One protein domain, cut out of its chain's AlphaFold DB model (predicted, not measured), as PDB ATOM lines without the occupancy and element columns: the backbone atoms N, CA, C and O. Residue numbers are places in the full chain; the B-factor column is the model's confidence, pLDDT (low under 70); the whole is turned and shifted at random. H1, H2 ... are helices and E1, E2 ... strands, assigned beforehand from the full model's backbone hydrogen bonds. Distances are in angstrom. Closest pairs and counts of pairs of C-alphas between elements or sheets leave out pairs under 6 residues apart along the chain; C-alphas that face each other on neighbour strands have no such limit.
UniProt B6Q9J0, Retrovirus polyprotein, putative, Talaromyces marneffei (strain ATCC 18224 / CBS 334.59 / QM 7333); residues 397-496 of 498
ATOM      1  N   ASP A 397      32.462  43.455 -17.990       59.12
ATOM      2  CA  ASP A 397      33.699  43.898 -18.627       59.12
ATOM      3  C   ASP A 397      34.441  42.698 -19.248       59.12
ATOM      4  O   ASP A 397      34.480  41.610 -18.659       59.12
ATOM      5  N   GLU A 398      35.017  42.895 -20.433       54.69
ATOM      6  CA  GLU A 398      35.710  41.862 -21.215       54.69
ATOM      7  C   GLU A 398      36.780  41.138 -20.380       54.69
ATOM      8  O   GLU A 398      36.916  39.914 -20.440       54.69
ATOM      9  N   GLN A 399      37.464  41.863 -19.493       51.47
ATOM     10  CA  GLN A 399      38.488  41.307 -18.615       51.47
ATOM     11  C   GLN A 399      37.912  40.347 -17.555       51.47
ATOM     12  O   GLN A 399      38.527  39.327 -17.236       51.47
ATOM     13  N   ILE A 400      36.710  40.622 -17.039       51.22
ATOM     14  CA  ILE A 400      36.015  39.764 -16.061       51.22
ATOM     15  C   ILE A 400      35.532  38.476 -16.723       51.22
ATOM     16  O   ILE A 400      35.617  37.404 -16.121       51.22
ATOM     17  N   GLN A 401      35.025  38.573 -17.953       56.56
ATOM     18  CA  GLN A 401      34.576  37.403 -18.709       56.56
ATOM     19  C   GLN A 401      35.730  36.414 -18.916       56.56
ATOM     20  O   GLN A 401      35.565  35.210 -18.704       56.56
ATOM     21  N   ILE A 402      36.916  36.934 -19.245       55.12
ATOM     22  CA  ILE A 402      38.140  36.143 -19.402       55.12
ATOM     23  C   ILE A 402      38.515  35.450 -18.084       55.12
ATOM     24  O   ILE A 402      38.765  34.243 -18.076       55.12
ATOM     25  N   GLU A 403      38.519  36.173 -16.960       52.47
ATOM     26  CA  GLU A 403      38.828  35.599 -15.641       52.47
ATOM     27  C   GLU A 403      37.828  34.501 -15.220       52.47
ATOM     28  O   GLU A 403      38.243  33.455 -14.711       52.47
ATOM     29  N   LEU A 404      36.525  34.696 -15.455       53.81
ATOM     30  CA  LEU A 404      35.485  33.704 -15.135       53.81
ATOM     31  C   LEU A 404      35.635  32.426 -15.963       53.81
ATOM     32  O   LEU A 404      35.583  31.329 -15.402       53.81
ATOM     33  N   ALA A 405      35.890  32.551 -17.268       56.53
ATOM     34  CA  ALA A 405      36.120  31.403 -18.144       56.53
ATOM     35  C   ALA A 405      37.343  30.581 -17.696       56.53
ATOM     36  O   ALA A 405      37.319  29.347 -17.702       56.53
ATOM     37  N   ILE A 406      38.406  31.252 -17.240       54.19
ATOM     38  CA  ILE A 406      39.597  30.599 -16.677       54.19
ATOM     39  C   ILE A 406      39.246  29.844 -15.386       54.19
ATOM     40  O   ILE A 406      39.670  28.699 -15.208       54.19
ATOM     41  N   MET A 407      38.445  30.442 -14.500       52.00
ATOM     42  CA  MET A 407      38.011  29.801 -13.253       52.00
ATOM     43  C   MET A 407      37.134  28.562 -13.485       52.00
ATOM     44  O   MET A 407      37.311  27.557 -12.794       52.00
ATOM     45  N   GLU A 408      36.216  28.581 -14.454       53.00
ATOM     46  CA  GLU A 408      35.375  27.419 -14.790       53.00
ATOM     47  C   GLU A 408      36.190  26.243 -15.347       53.00
ATOM     48  O   GLU A 408      35.926  25.075 -15.030       53.00
ATOM     49  N   LEU A 409      37.221  26.542 -16.141       51.50
ATOM     50  CA  LEU A 409      38.174  25.544 -16.625       51.50
ATOM     51  C   LEU A 409      38.990  24.939 -15.469       51.50
ATOM     52  O   LEU A 409      39.170  23.721 -15.426       51.50
ATOM     53  N   GLN A 410      39.411  25.759 -14.499       50.56
ATOM     54  CA  GLN A 410      40.142  25.326 -13.298       50.56
ATOM     55  C   GLN A 410      39.278  24.528 -12.306       50.56
ATOM     56  O   GLN A 410      39.771  23.610 -11.654       50.56
ATOM     57  N   GLY A 411      37.985  24.840 -12.172       44.00
ATOM     58  CA  GLY A 411      37.088  24.160 -11.229       44.00
ATOM     59  C   GLY A 411      36.780  22.704 -11.597       44.00
ATOM     60  O   GLY A 411      36.452  21.895 -10.730       44.00
ATOM     61  N   ALA A 412      36.902  22.352 -12.876       48.25
ATOM     62  CA  ALA A 412      36.601  21.013 -13.377       48.25
ATOM     63  C   ALA A 412      37.823  20.091 -13.490       48.25
ATOM     64  O   ALA A 412      37.672  18.871 -13.557       48.25
ATOM     65  N   ILE A 413      39.022  20.667 -13.537       51.06
ATOM     66  CA  ILE A 413      40.292  19.960 -13.694       51.06
ATOM     67  C   ILE A 413      41.142  20.469 -12.541       51.06
ATOM     68  O   ILE A 413      41.619  21.593 -12.590       51.06
ATOM     69  N   GLY A 414      41.222  19.696 -11.455       49.62
ATOM     70  CA  GLY A 414      41.676  20.134 -10.128       49.62
ATOM     71  C   GLY A 414      43.143  20.570  -9.984       49.62
ATOM     72  O   GLY A 414      43.721  20.334  -8.924       49.62
ATOM     73  N   THR A 415      43.740  21.208 -10.988       54.34
ATOM     74  CA  THR A 415      45.102  21.745 -10.964       54.34
ATOM     75  C   THR A 415      45.282  22.833 -12.033       54.34
ATOM     76  O   THR A 415      45.132  22.601 -13.230       54.34
ATOM     77  N   GLY A 416      45.613  24.056 -11.601       55.44
ATOM     78  CA  GLY A 416      45.675  25.238 -12.472       55.44
ATOM     79  C   GLY A 416      46.914  25.371 -13.373       55.44
ATOM     80  O   GLY A 416      46.879  26.193 -14.282       55.44
ATOM     81  N   ASP A 417      47.989  24.596 -13.160       65.44
ATOM     82  CA  ASP A 417      49.273  24.760 -13.881       65.44
ATOM     83  C   ASP A 417      49.180  24.286 -15.345       65.44
ATOM     84  O   ASP A 417      49.500  25.038 -16.267       65.44
ATOM     85  N   ILE A 418      48.653  23.081 -15.601       74.31
ATOM     86  CA  ILE A 418      48.579  22.546 -16.972       74.31
ATOM     87  C   ILE A 418      47.583  23.298 -17.853       74.31
ATOM     88  O   ILE A 418      47.860  23.545 -19.023       74.31
ATOM     89  N   ILE A 419      46.443  23.712 -17.293       71.75
ATOM     90  CA  ILE A 419      45.423  24.466 -18.030       71.75
ATOM     91  C   ILE A 419      45.946  25.846 -18.410       71.75
ATOM     92  O   ILE A 419      45.725  26.283 -19.536       71.75
ATOM     93  N   TYR A 420      46.699  26.494 -17.518       72.12
ATOM     94  CA  TYR A 420      47.355  27.757 -17.834       72.12
ATOM     95  C   TYR A 420      48.329  27.603 -19.008       72.12
ATOM     96  O   TYR A 420      48.280  28.398 -19.942       72.12
ATOM     97  N   ARG A 421      49.143  26.538 -19.026       75.19
ATOM     98  CA  ARG A 421      50.036  26.256 -20.165       75.19
ATOM     99  C   ARG A 421      49.280  25.963 -21.454       75.19
ATOM    100  O   ARG A 421      49.676  26.455 -22.498       75.19
ATOM    101  N   VAL A 422      48.188  25.195 -21.400       81.75
ATOM    102  CA  VAL A 422      47.360  24.923 -22.588       81.75
ATOM    103  C   VAL A 422      46.811  26.221 -23.179       81.75
ATOM    104  O   VAL A 422      46.855  26.397 -24.395       81.75
ATOM    105  N   LEU A 423      46.333  27.134 -22.331       78.00
ATOM    106  CA  LEU A 423      45.826  28.437 -22.759       78.00
ATOM    107  C   LEU A 423      46.944  29.321 -23.322       78.00
ATOM    108  O   LEU A 423      46.807  29.825 -24.433       78.00
ATOM    109  N   GLU A 424      48.070  29.442 -22.616       79.00
ATOM    110  CA  GLU A 424      49.215  30.250 -23.052       79.00
ATOM    111  C   GLU A 424      49.796  29.747 -24.386       79.00
ATOM    112  O   GLU A 424      50.099  30.535 -25.285       79.00
ATOM    113  N   THR A 425      49.931  28.429 -24.546       81.75
ATOM    114  CA  THR A 425      50.409  27.823 -25.791       81.75
ATOM    115  C   THR A 425      49.385  27.987 -26.917       81.75
ATOM    116  O   THR A 425      49.784  28.240 -28.052       81.75
ATOM    117  N   ASN A 426      48.077  27.898 -26.641       87.38
ATOM    118  CA  ASN A 426      47.034  28.147 -27.643       87.38
ATOM    119  C   ASN A 426      47.050  29.607 -28.131       87.38
ATOM    120  O   ASN A 426      47.078  29.827 -29.339       87.38
ATOM    121  N   GLU A 427      47.129  30.582 -27.223       80.88
ATOM    122  CA  GLU A 427      47.198  32.013 -27.563       80.88
ATOM    123  C   GLU A 427      48.432  32.327 -28.426       80.88
ATOM    124  O   GLU A 427      48.337  33.002 -29.453       80.88
ATOM    125  N   LYS A 428      49.597  31.751 -28.091       81.31
ATOM    126  CA  LYS A 428      50.804  31.861 -28.933       81.31
ATOM    127  C   LYS A 428      50.634  31.173 -30.289       81.31
ATOM    128  O   LYS A 428      51.152  31.659 -31.294       81.31
ATOM    129  N   PHE A 429      49.920  30.049 -30.331       83.62
ATOM    130  CA  PHE A 429      49.689  29.280 -31.552       83.62
ATOM    131  C   PHE A 429      48.761  30.008 -32.533       83.62
ATOM    132  O   PHE A 429      48.999  29.949 -33.740       83.62
ATOM    133  N   VAL A 430      47.748  30.727 -32.036       82.69
ATOM    134  CA  VAL A 430      46.780  31.499 -32.843       82.69
ATOM    135  C   VAL A 430      47.475  32.543 -33.718       82.69
ATOM    136  O   VAL A 430      47.125  32.718 -34.884       82.69
ATOM    137  N   ALA A 431      48.535  33.172 -33.206       75.69
ATOM    138  CA  ALA A 431      49.338  34.129 -33.964       75.69
ATOM    139  C   ALA A 431      50.179  33.485 -35.092       75.69
ATOM    140  O   ALA A 431      50.737  34.194 -35.934       75.69
ATOM    141  N   GLY A 432      50.284  32.153 -35.122       80.06
ATOM    142  CA  GLY A 432      51.125  31.402 -36.045       80.06
ATOM    143  C   GLY A 432      50.510  31.162 -37.437       80.06
ATOM    144  O   GLY A 432      49.289  31.114 -37.610       80.06
ATOM    145  N   PRO A 433      51.349  30.914 -38.461       75.00
ATOM    146  CA  PRO A 433      50.903  30.671 -39.839       75.00
ATOM    147  C   PRO A 433      50.121  29.357 -40.021       75.00
ATOM    148  O   PRO A 433      49.493  29.137 -41.055       75.00
ATOM    149  N   GLU A 434      50.174  28.445 -39.052       77.94
ATOM    150  CA  GLU A 434      49.404  27.198 -39.071       77.94
ATOM    151  C   GLU A 434      47.974  27.381 -38.546       77.94
ATOM    152  O   GLU A 434      47.047  26.811 -39.118       77.94
ATOM    153  N   ALA A 435      47.772  28.224 -37.529       79.06
ATOM    154  CA  ALA A 435      46.439  28.581 -37.049       79.06
ATOM    155  C   ALA A 435      45.650  29.355 -38.112       79.06
ATOM    156  O   ALA A 435      44.518  28.985 -38.414       79.06
ATOM    157  N   ARG A 436      46.284  30.339 -38.766       79.38
ATOM    158  CA  ARG A 436      45.666  31.102 -39.868       79.38
ATOM    159  C   ARG A 436      45.213  30.202 -41.015       79.38
ATOM    160  O   ARG A 436      44.079  30.296 -41.454       79.38
ATOM    161  N   ARG A 437      46.032  29.218 -41.409       79.00
ATOM    162  CA  ARG A 437      45.643  28.216 -42.422       79.00
ATOM    163  C   ARG A 437      44.432  27.365 -42.026       79.00
ATOM    164  O   ARG A 437      43.731  26.889 -42.914       79.00
ATOM    165  N   ARG A 438      44.203  27.126 -40.729       80.75
ATOM    166  CA  ARG A 438      43.022  26.395 -40.238       80.75
ATOM    167  C   ARG A 438      41.776  27.276 -40.219       80.75
ATOM    168  O   ARG A 438      40.717  26.785 -40.590       80.75
ATOM    169  N   LEU A 439      41.925  28.547 -39.849       78.56
ATOM    170  CA  LEU A 439      40.852  29.548 -39.871       78.56
ATOM    171  C   LEU A 439      40.421  29.911 -41.302       78.56
ATOM    172  O   LEU A 439      39.231  30.027 -41.568       78.56
ATOM    173  N   ASP A 440      41.372  29.995 -42.235       76.44
ATOM    174  CA  ASP A 440      41.128  30.268 -43.661       76.44
ATOM    175  C   ASP A 440      40.721  29.005 -44.454       76.44
ATOM    176  O   ASP A 440      40.464  29.048 -45.662       76.44
ATOM    177  N   GLY A 441      40.712  27.844 -43.794       74.94
ATOM    178  CA  GLY A 441      40.365  26.561 -44.392       74.94
ATOM    179  C   GLY A 441      38.863  26.418 -44.659       74.94
ATOM    180  O   GLY A 441      38.025  27.053 -44.033       74.94
ATOM    181  N   LYS A 442      38.486  25.496 -45.555       61.75
ATOM    182  CA  LYS A 442      37.068  25.176 -45.842       61.75
ATOM    183  C   LYS A 442      36.340  24.431 -44.703       61.75
ATOM    184  O   LYS A 442      35.175  24.075 -44.866       61.75
ATOM    185  N   ASP A 443      37.014  24.137 -43.591       74.94
ATOM    186  CA  ASP A 443      36.430  23.425 -42.451       74.94
ATOM    187  C   ASP A 443      35.793  24.424 -41.477       74.94
ATOM    188  O   ASP A 443      36.466  25.005 -40.628       74.94
ATOM    189  N   LEU A 444      34.468  24.574 -41.587       73.31
ATOM    190  CA  LEU A 444      33.626  25.458 -40.765       73.31
ATOM    191  C   LEU A 444      33.657  25.140 -39.257       73.31
ATOM    192  O   LEU A 444      33.010  25.823 -38.468       73.31
ATOM    193  N   GLY A 445      34.348  24.078 -38.835       75.00
ATOM    194  CA  GLY A 445      34.521  23.770 -37.422       75.00
ATOM    195  C   GLY A 445      35.501  24.697 -36.702       75.00
ATOM    196  O   GLY A 445      35.366  24.847 -35.487       75.00
ATOM    197  N   TRP A 446      36.462  25.305 -37.404       82.00
ATOM    198  CA  TRP A 446      37.478  26.171 -36.799       82.00
ATOM    199  C   TRP A 446      36.995  27.609 -36.680       82.00
ATOM    200  O   TRP A 446      36.498  28.182 -37.643       82.00
ATOM    201  N   HIS A 447      37.178  28.201 -35.508       82.50
ATOM    202  CA  HIS A 447      36.973  29.628 -35.303       82.50
ATOM    203  C   HIS A 447      37.905  30.145 -34.215       82.50
ATOM    204  O   HIS A 447      38.408  29.385 -33.381       82.50
ATOM    205  N   GLU A 448      38.144  31.447 -34.265       80.00
ATOM    206  CA  GLU A 448      38.847  32.173 -33.225       80.00
ATOM    207  C   GLU A 448      37.819  32.854 -32.322       80.00
ATOM    208  O   GLU A 448      36.904  33.517 -32.807       80.00
ATOM    209  N   GLU A 449      37.971  32.688 -31.014       74.06
ATOM    210  CA  GLU A 449      37.157  33.368 -30.010       74.06
ATOM    211  C   GLU A 449      38.093  33.870 -28.908       74.06
ATOM    212  O   GLU A 449      38.868  33.093 -28.347       74.06
ATOM    213  N   ASN A 450      38.059  35.174 -28.616       69.06
ATOM    214  CA  ASN A 450      38.876  35.815 -27.576       69.06
ATOM    215  C   ASN A 450      40.391  35.515 -27.683       69.06
ATOM    216  O   ASN A 450      41.039  35.205 -26.683       69.06
ATOM    217  N   GLY A 451      40.956  35.558 -28.897       71.88
ATOM    218  CA  GLY A 451      42.387  35.307 -29.142       71.88
ATOM    219  C   GLY A 451      42.806  33.837 -29.037       71.88
ATOM    220  O   GLY A 451      43.996  33.542 -28.915       71.88
ATOM    221  N   ARG A 452      41.842  32.908 -29.050       81.44
ATOM    222  CA  ARG A 452      42.060  31.463 -28.905       81.44
ATOM    223  C   ARG A 452      41.472  30.696 -30.072       81.44
ATOM    224  O   ARG A 452      40.424  31.053 -30.595       81.44
ATOM    225  N   LEU A 453      42.126  29.600 -30.446       84.25
ATOM    226  CA  LEU A 453      41.685  28.730 -31.533       84.25
ATOM    227  C   LEU A 453      40.801  27.608 -30.980       84.25
ATOM    228  O   LEU A 453      41.261  26.805 -30.155       84.25
ATOM    229  N   LEU A 454      39.565  27.517 -31.471       83.19
ATOM    230  CA  LEU A 454      38.605  26.474 -31.120       83.19
ATOM    231  C   LEU A 454      38.190  25.651 -32.340       83.19
ATOM    232  O   LEU A 454      38.151  26.138 -33.471       83.19
ATOM    233  N   TYR A 455      37.824  24.393 -32.087       81.88
ATOM    234  CA  TYR A 455      37.195  23.514 -33.068       81.88
ATOM    235  C   TYR A 455      35.862  22.972 -32.546       81.88
ATOM    236  O   TYR A 455      35.818  22.177 -31.601       81.88
ATOM    237  N   LYS A 456      34.754  23.378 -33.177       78.56
ATOM    238  CA  LYS A 456      33.376  23.022 -32.784       78.56
ATOM    239  C   LYS A 456      33.111  23.280 -31.289       78.56
ATOM    240  O   LYS A 456      32.596  22.406 -30.596       78.56
ATOM    241  N   GLY A 457      33.532  24.450 -30.798       70.50
ATOM    242  CA  GLY A 457      33.342  24.896 -29.410       70.50
ATOM    243  C   GLY A 457      34.295  24.265 -28.385       70.50
ATOM    244  O   GLY A 457      34.079  24.401 -27.188       70.50
ATOM    245  N   ARG A 458      35.336  23.549 -28.832       78.62
ATOM    246  CA  ARG A 458      36.348  22.921 -27.964       78.62
ATOM    247  C   ARG A 458      37.703  23.576 -28.161       78.62
ATOM    248  O   ARG A 458      38.088  23.840 -29.298       78.62
ATOM    249  N   LEU A 459      38.429  23.796 -27.070       81.81
ATOM    250  CA  LEU A 459      39.729  24.460 -27.103       81.81
ATOM    251  C   LEU A 459      40.764  23.565 -27.788       81.81
ATOM    252  O   LEU A 459      40.985  22.433 -27.353       81.81
ATOM    253  N   TYR A 460      41.417  24.066 -28.833       84.81
ATOM    254  CA  TYR A 460      42.484  23.319 -29.490       84.81
ATOM    255  C   TYR A 460      43.706  23.202 -28.580       84.81
ATOM    256  O   TYR A 460      44.143  24.196 -28.001       84.81
ATOM    257  N   VAL A 461      44.293  22.013 -28.474       87.25
ATOM    258  CA  VAL A 461      45.548  21.825 -27.733       87.25
ATOM    259  C   VAL A 461      46.687  21.649 -28.736       87.25
ATOM    260  O   VAL A 461      46.773  20.587 -29.371       87.25
ATOM    261  N   PRO A 462      47.566  22.656 -28.913       85.19
ATOM    262  CA  PRO A 462      48.699  22.549 -29.824       85.19
ATOM    263  C   PRO A 462      49.614  21.376 -29.469       85.19
ATOM    264  O   PRO A 462      49.700  20.954 -28.314       85.19
ATOM    265  N   ASP A 463      50.281  20.834 -30.485       82.88
ATOM    266  CA  ASP A 463      51.256  19.757 -30.309       82.88
ATOM    267  C   ASP A 463      52.606  20.339 -29.871       82.88
ATOM    268  O   ASP A 463      53.541  20.460 -30.657       82.88
ATOM    269  N   ASP A 464      52.659  20.794 -28.621       80.56
ATOM    270  CA  ASP A 464      53.818  21.465 -28.034       80.56
ATOM    271  C   ASP A 464      54.427  20.601 -26.922       80.56
ATOM    272  O   ASP A 464      53.870  20.466 -25.829       80.56
ATOM    273  N   GLY A 465      55.559  19.959 -27.216       83.25
ATOM    274  CA  GLY A 465      56.280  19.109 -26.265       83.25
ATOM    275  C   GLY A 465      55.422  17.983 -25.672       83.25
ATOM    276  O   GLY A 465      54.859  17.161 -26.392       83.25
ATOM    277  N   ASP A 466      55.343  17.921 -24.341       83.88
ATOM    278  CA  ASP A 466      54.572  16.919 -23.595       83.88
ATOM    279  C   ASP A 466      53.191  17.423 -23.129       83.88
ATOM    280  O   ASP A 466      52.509  16.738 -22.361       83.88
ATOM    281  N   LEU A 467      52.738  18.583 -23.623       82.00
ATOM    282  CA  LEU A 467      51.523  19.275 -23.176       82.00
ATOM    283  C   LEU A 467      50.270  18.390 -23.238       82.00
ATOM    284  O   LEU A 467      49.524  18.291 -22.263       82.00
ATOM    285  N   ARG A 468      50.058  17.685 -24.355       86.81
ATOM    286  CA  ARG A 468      48.917  16.767 -24.527       86.81
ATOM    287  C   ARG A 468      48.994  15.552 -23.602       86.81
ATOM    288  O   ARG A 468      47.969  15.106 -23.091       86.81
ATOM    289  N   ALA A 469      50.196  15.020 -23.380       82.62
ATOM    290  CA  ALA A 469      50.414  13.872 -22.504       82.62
ATOM    291  C   ALA A 469      50.186  14.244 -21.032       82.62
ATOM    292  O   ALA A 469      49.515  13.501 -20.317       82.62
ATOM    293  N   ARG A 470      50.662  15.418 -20.604       79.56
ATOM    294  CA  ARG A 470      50.410  15.957 -19.260       79.56
ATOM    295  C   ARG A 470      48.941  16.280 -19.038       79.56
ATOM    296  O   ARG A 470      48.395  15.872 -18.024       79.56
ATOM    297  N   LEU A 471      48.278  16.919 -20.006       82.25
ATOM    298  CA  LEU A 471      46.837  17.178 -19.934       82.25
ATOM    299  C   LEU A 471      46.043  15.875 -19.750       82.25
ATOM    300  O   LEU A 471      45.116  15.819 -18.944       82.25
ATOM    301  N   LEU A 472      46.422  14.811 -20.466       81.88
ATOM    302  CA  LEU A 472      45.809  13.492 -20.310       81.88
ATOM    303  C   LEU A 472      46.088  12.871 -18.936       81.88
ATOM    304  O   LEU A 472      45.145  12.374 -18.323       81.88
ATOM    305  N   ASP A 473      47.336  12.886 -18.457       78.25
ATOM    306  CA  ASP A 473      47.706  12.318 -17.151       78.25
ATOM    307  C   ASP A 473      47.010  13.052 -16.000       78.25
ATOM    308  O   ASP A 473      46.505  12.430 -15.069       78.25
ATOM    309  N   GLU A 474      46.873  14.368 -16.107       74.25
ATOM    310  CA  GLU A 474      46.297  15.215 -15.067       74.25
ATOM    311  C   GLU A 474      44.771  15.080 -14.974       74.25
ATOM    312  O   GLU A 474      44.210  15.005 -13.879       74.25
ATOM    313  N   VAL A 475      44.090  14.921 -16.116       73.38
ATOM    314  CA  VAL A 475      42.666  14.540 -16.146       73.38
ATOM    315  C   VAL A 475      42.468  13.086 -15.688       73.38
ATOM    316  O   VAL A 475      41.404  12.738 -15.171       73.38
ATOM    317  N   HIS A 476      43.477  12.225 -15.851       76.56
ATOM    318  CA  HIS A 476      43.436  10.824 -15.430       76.56
ATOM    319  C   HIS A 476      43.751  10.619 -13.940       76.56
ATOM    320  O   HIS A 476      43.246   9.676 -13.329       76.56
ATOM    321  N   ARG A 477      44.561  11.493 -13.337       68.81
ATOM    322  CA  ARG A 477      44.990  11.430 -11.932       68.81
ATOM    323  C   ARG A 477      44.713  12.741 -11.179       68.81
ATOM    324  O   ARG A 477      45.631  13.318 -10.597       68.81
ATOM    325  N   PRO A 478      43.459  13.220 -11.153       64.00
ATOM    326  CA  PRO A 478      43.116  14.450 -10.452       64.00
ATOM    327  C   PRO A 478      43.389  14.325  -8.936       64.00
ATOM    328  O   PRO A 478      43.001  13.322  -8.335       64.00
ATOM    329  N   PRO A 479      43.978  15.342  -8.272       50.94
ATOM    330  CA  PRO A 479      44.323  15.272  -6.842       50.94
ATOM    331  C   PRO A 479      43.114  15.167  -5.897       50.94
ATOM    332  O   PRO A 479      43.263  14.797  -4.734       50.94
ATOM    333  N   LEU A 480      41.926  15.549  -6.379       47.41
ATOM    334  CA  LEU A 480      40.717  15.767  -5.575       47.41
ATOM    335  C   LEU A 480      39.567  14.797  -5.899       47.41
ATOM    336  O   LEU A 480      38.538  14.843  -5.227       47.41
ATOM    337  N   THR A 481      39.697  13.934  -6.913       54.66
ATOM    338  CA  THR A 481      38.622  13.019  -7.338       54.66
ATOM    339  C   THR A 481      39.144  11.607  -7.619       54.66
ATOM    340  O   THR A 481      40.331  11.387  -7.833       54.66
ATOM    341  N   ALA A 482      38.250  10.611  -7.570       53.38
ATOM    342  CA  ALA A 482      38.607   9.219  -7.833       53.38
ATOM    343  C   ALA A 482      39.031   9.012  -9.299       53.38
ATOM    344  O   ALA A 482      38.409   9.559 -10.210       53.38
ATOM    345  N   HIS A 483      40.050   8.173  -9.510       70.19
ATOM    346  CA  HIS A 483      40.637   7.857 -10.813       70.19
ATOM    347  C   HIS A 483      39.558   7.441 -11.843       70.19
ATOM    348  O   HIS A 483      38.976   6.359 -11.719       70.19
ATOM    349  N   PRO A 484      39.261   8.264 -12.870       67.88
ATOM    350  CA  PRO A 484      38.074   8.109 -13.710       67.88
ATOM    351  C   PRO A 484      38.129   6.907 -14.669       67.88
ATOM    352  O   PRO A 484      37.107   6.545 -15.251       67.88
ATOM    353  N   GLY A 485      39.288   6.262 -14.838       72.62
ATOM    354  CA  GLY A 485      39.467   5.161 -15.789       72.62
ATOM    355  C   GLY A 485      39.533   5.645 -17.244       72.62
ATOM    356  O   GLY A 485      39.267   6.810 -17.551       72.62
ATOM    357  N   ARG A 486      39.941   4.767 -18.169       72.62
ATOM    358  CA  ARG A 486      40.328   5.157 -19.542       72.62
ATOM    359  C   ARG A 486      39.188   5.797 -20.345       72.62
ATOM    360  O   ARG A 486      39.405   6.818 -20.996       72.62
ATOM    361  N   ASP A 487      37.985   5.233 -20.288       70.69
ATOM    362  CA  ASP A 487      36.871   5.675 -21.139       70.69
ATOM    363  C   ASP A 487      36.256   6.993 -20.665       70.69
ATOM    364  O   ASP A 487      35.968   7.878 -21.472       70.69
ATOM    365  N   LYS A 488      36.153   7.181 -19.347       72.44
ATOM    366  CA  LYS A 488      35.668   8.434 -18.758       72.44
ATOM    367  C   LYS A 488      36.682   9.568 -18.930       72.44
ATOM    368  O   LYS A 488      36.274  10.680 -19.243       72.44
ATOM    369  N   THR A 489      37.984   9.276 -18.834       76.00
ATOM    370  CA  THR A 489      39.060  10.246 -19.137       76.00
ATOM    371  C   THR A 489      38.941  10.750 -20.575       76.00
ATOM    372  O   THR A 489      38.896  11.954 -20.814       76.00
ATOM    373  N   LYS A 490      38.796   9.835 -21.546       76.44
ATOM    374  CA  LYS A 490      38.602  10.203 -22.958       76.44
ATOM    375  C   LYS A 490      37.353  11.052 -23.173       76.44
ATOM    376  O   LYS A 490      37.392  11.960 -23.996       76.44
ATOM    377  N   LYS A 491      36.260  10.756 -22.464       75.69
ATOM    378  CA  LYS A 491      35.016  11.528 -22.554       75.69
ATOM    379  C   LYS A 491      35.211  12.963 -22.052       75.69
ATOM    380  O   LYS A 491      34.908  13.888 -22.792       75.69
ATOM    381  N   ILE A 492      35.803  13.134 -20.869       71.56
ATOM    382  CA  ILE A 492      36.057  14.451 -20.257       71.56
ATOM    383  C   ILE A 492      36.959  15.313 -21.148       71.56
ATOM    384  O   ILE A 492      36.660  16.483 -21.380       71.56
ATOM    385  N   VAL A 493      38.036  14.735 -21.694       79.19
ATOM    386  CA  VAL A 493      38.943  15.470 -22.588       79.19
ATOM    387  C   VAL A 493      38.235  15.852 -23.888       79.19
ATOM    388  O   VAL A 493      38.280  17.012 -24.276       79.19
ATOM    389  N   LYS A 494      37.514  14.921 -24.529       78.56
ATOM    390  CA  LYS A 494      36.819  15.180 -25.804       78.56
ATOM    391  C   LYS A 494      35.645  16.148 -25.702       78.56
ATOM    392  O   LYS A 494      35.236  16.673 -26.736       78.56
ATOM    393  N   GLU A 495      35.075  16.331 -24.515       73.50
ATOM    394  CA  GLU A 495      34.013  17.312 -24.271       73.50
ATOM    395  C   GLU A 495      34.544  18.751 -24.277       73.50
ATOM    396  O   GLU A 495      33.785  19.658 -24.594       73.50
ATOM    397  N   ARG A 496      35.829  18.970 -23.960       67.75
ATOM    398  CA  ARG A 496      36.375  20.314 -23.691       67.75
ATOM    399  C   ARG A 496      37.561  20.712 -24.567       67.75
ATOM    400  O   ARG A 496      37.731  21.893 -24.850       67.75
TER     401      ARG A 496
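AT A GLANCE: This is residues 397 to 496 of the 498 residues of the protein "Retrovirus polyprotein, putative" of Talaromyces marneffei (strain ATCC 18224 / CBS 334.59 / QM 7333) (UniProt B6Q9J0). H2 is a spine with a small group of parts at each end: near its last residues the short hairpin E1 E2 with H3 across that end, and near its first residues H4, on which H5 packs, so that the centres of H2, H4 and H5 make a corner at H4 and not a row. H1 meets H2 near their link, and the two make a V, with H1 running away from the other parts. The printed part has 100 residues, 67 of them in five named helices and two named strands, in the order H1, H2, H3, E1, E2, H4, H5. The two-strand sheet, E1 - E2, is antiparallel, and the class is mostly helix. The whole is compact, with a radius of gyration of the C-alphas of 14.2 A and spans of 41 by 32 by 23 A.

HOW THE PARTS SIT: E1, residues 446 to 449, and E2, residues 452 to 455, form a hairpin with 146 degrees between their directions; N 447 and O 454, at 3.1 A, and N 454 and O 447, at 2.9 A, are within hydrogen-bond range. H2, residues 416 to 430, comes closest to E2 at the C-alphas of Glu 427 and Arg 452, 5.3 A apart. The closest C-alphas of H3, residues 433 to 439, and E1 are those of Leu 439 and Trp 446, at 5.7 A. H2 and H3 are close but not clearly touching, with Phe 429 and Ala 435 closest at 6.4 A between C-alphas, and are about perpendicular at 89 degrees. With residues 418 to 422 alone, H2 touches H4, residues 467 to 476, the closest C-alphas being those of Ile 418 and Leu 471, at 6.4 A; they run opposite ways at a shallow tilt of 33 degrees, only just short of steep. H4 touches H5, residues 485 to 496, with His 476 and Thr 489 closest at 5.8 A between C-alphas, opposite ways at a steep tilt of 58 degrees. H1, residues 398 to 412, and H2 touch only at the corner, and only just, with 3 pairs of C-alphas within 8 A; the closest are Gln 410 and Gly 416, at 5.6 A. Their tilt is steep, 50 degrees, opposite ways. H1 and H4 are apart, as are H2 and H5. Every O i to N i+4 pair is within hydrogen-bond range in H2, H3 and H4; H1 has 10 of 11 and H5 7 of 8.

IN THESE COORDINATES: H1 begins at C-alpha 398 (35.710, 41.862, -21.215) and is 22.3 A long; H2 is 21.3 A. H5, 17.4 A, ends at C-alpha 496 (36.375, 20.314, -23.691).

THE WHOLE: The C-alphas of Asp 440 and Ala 482, the two farthest apart, are 41.6 A apart. The printed part has no cut. The link from E2 to H4 is long, 11 residues; in it, residues 458 to 459 pair antiparallel with residues 454 to 455 of E2. Mean pLDDT of the printed part is 71.4, and residues 397 to 417 and 477 to 482 are among those under 70.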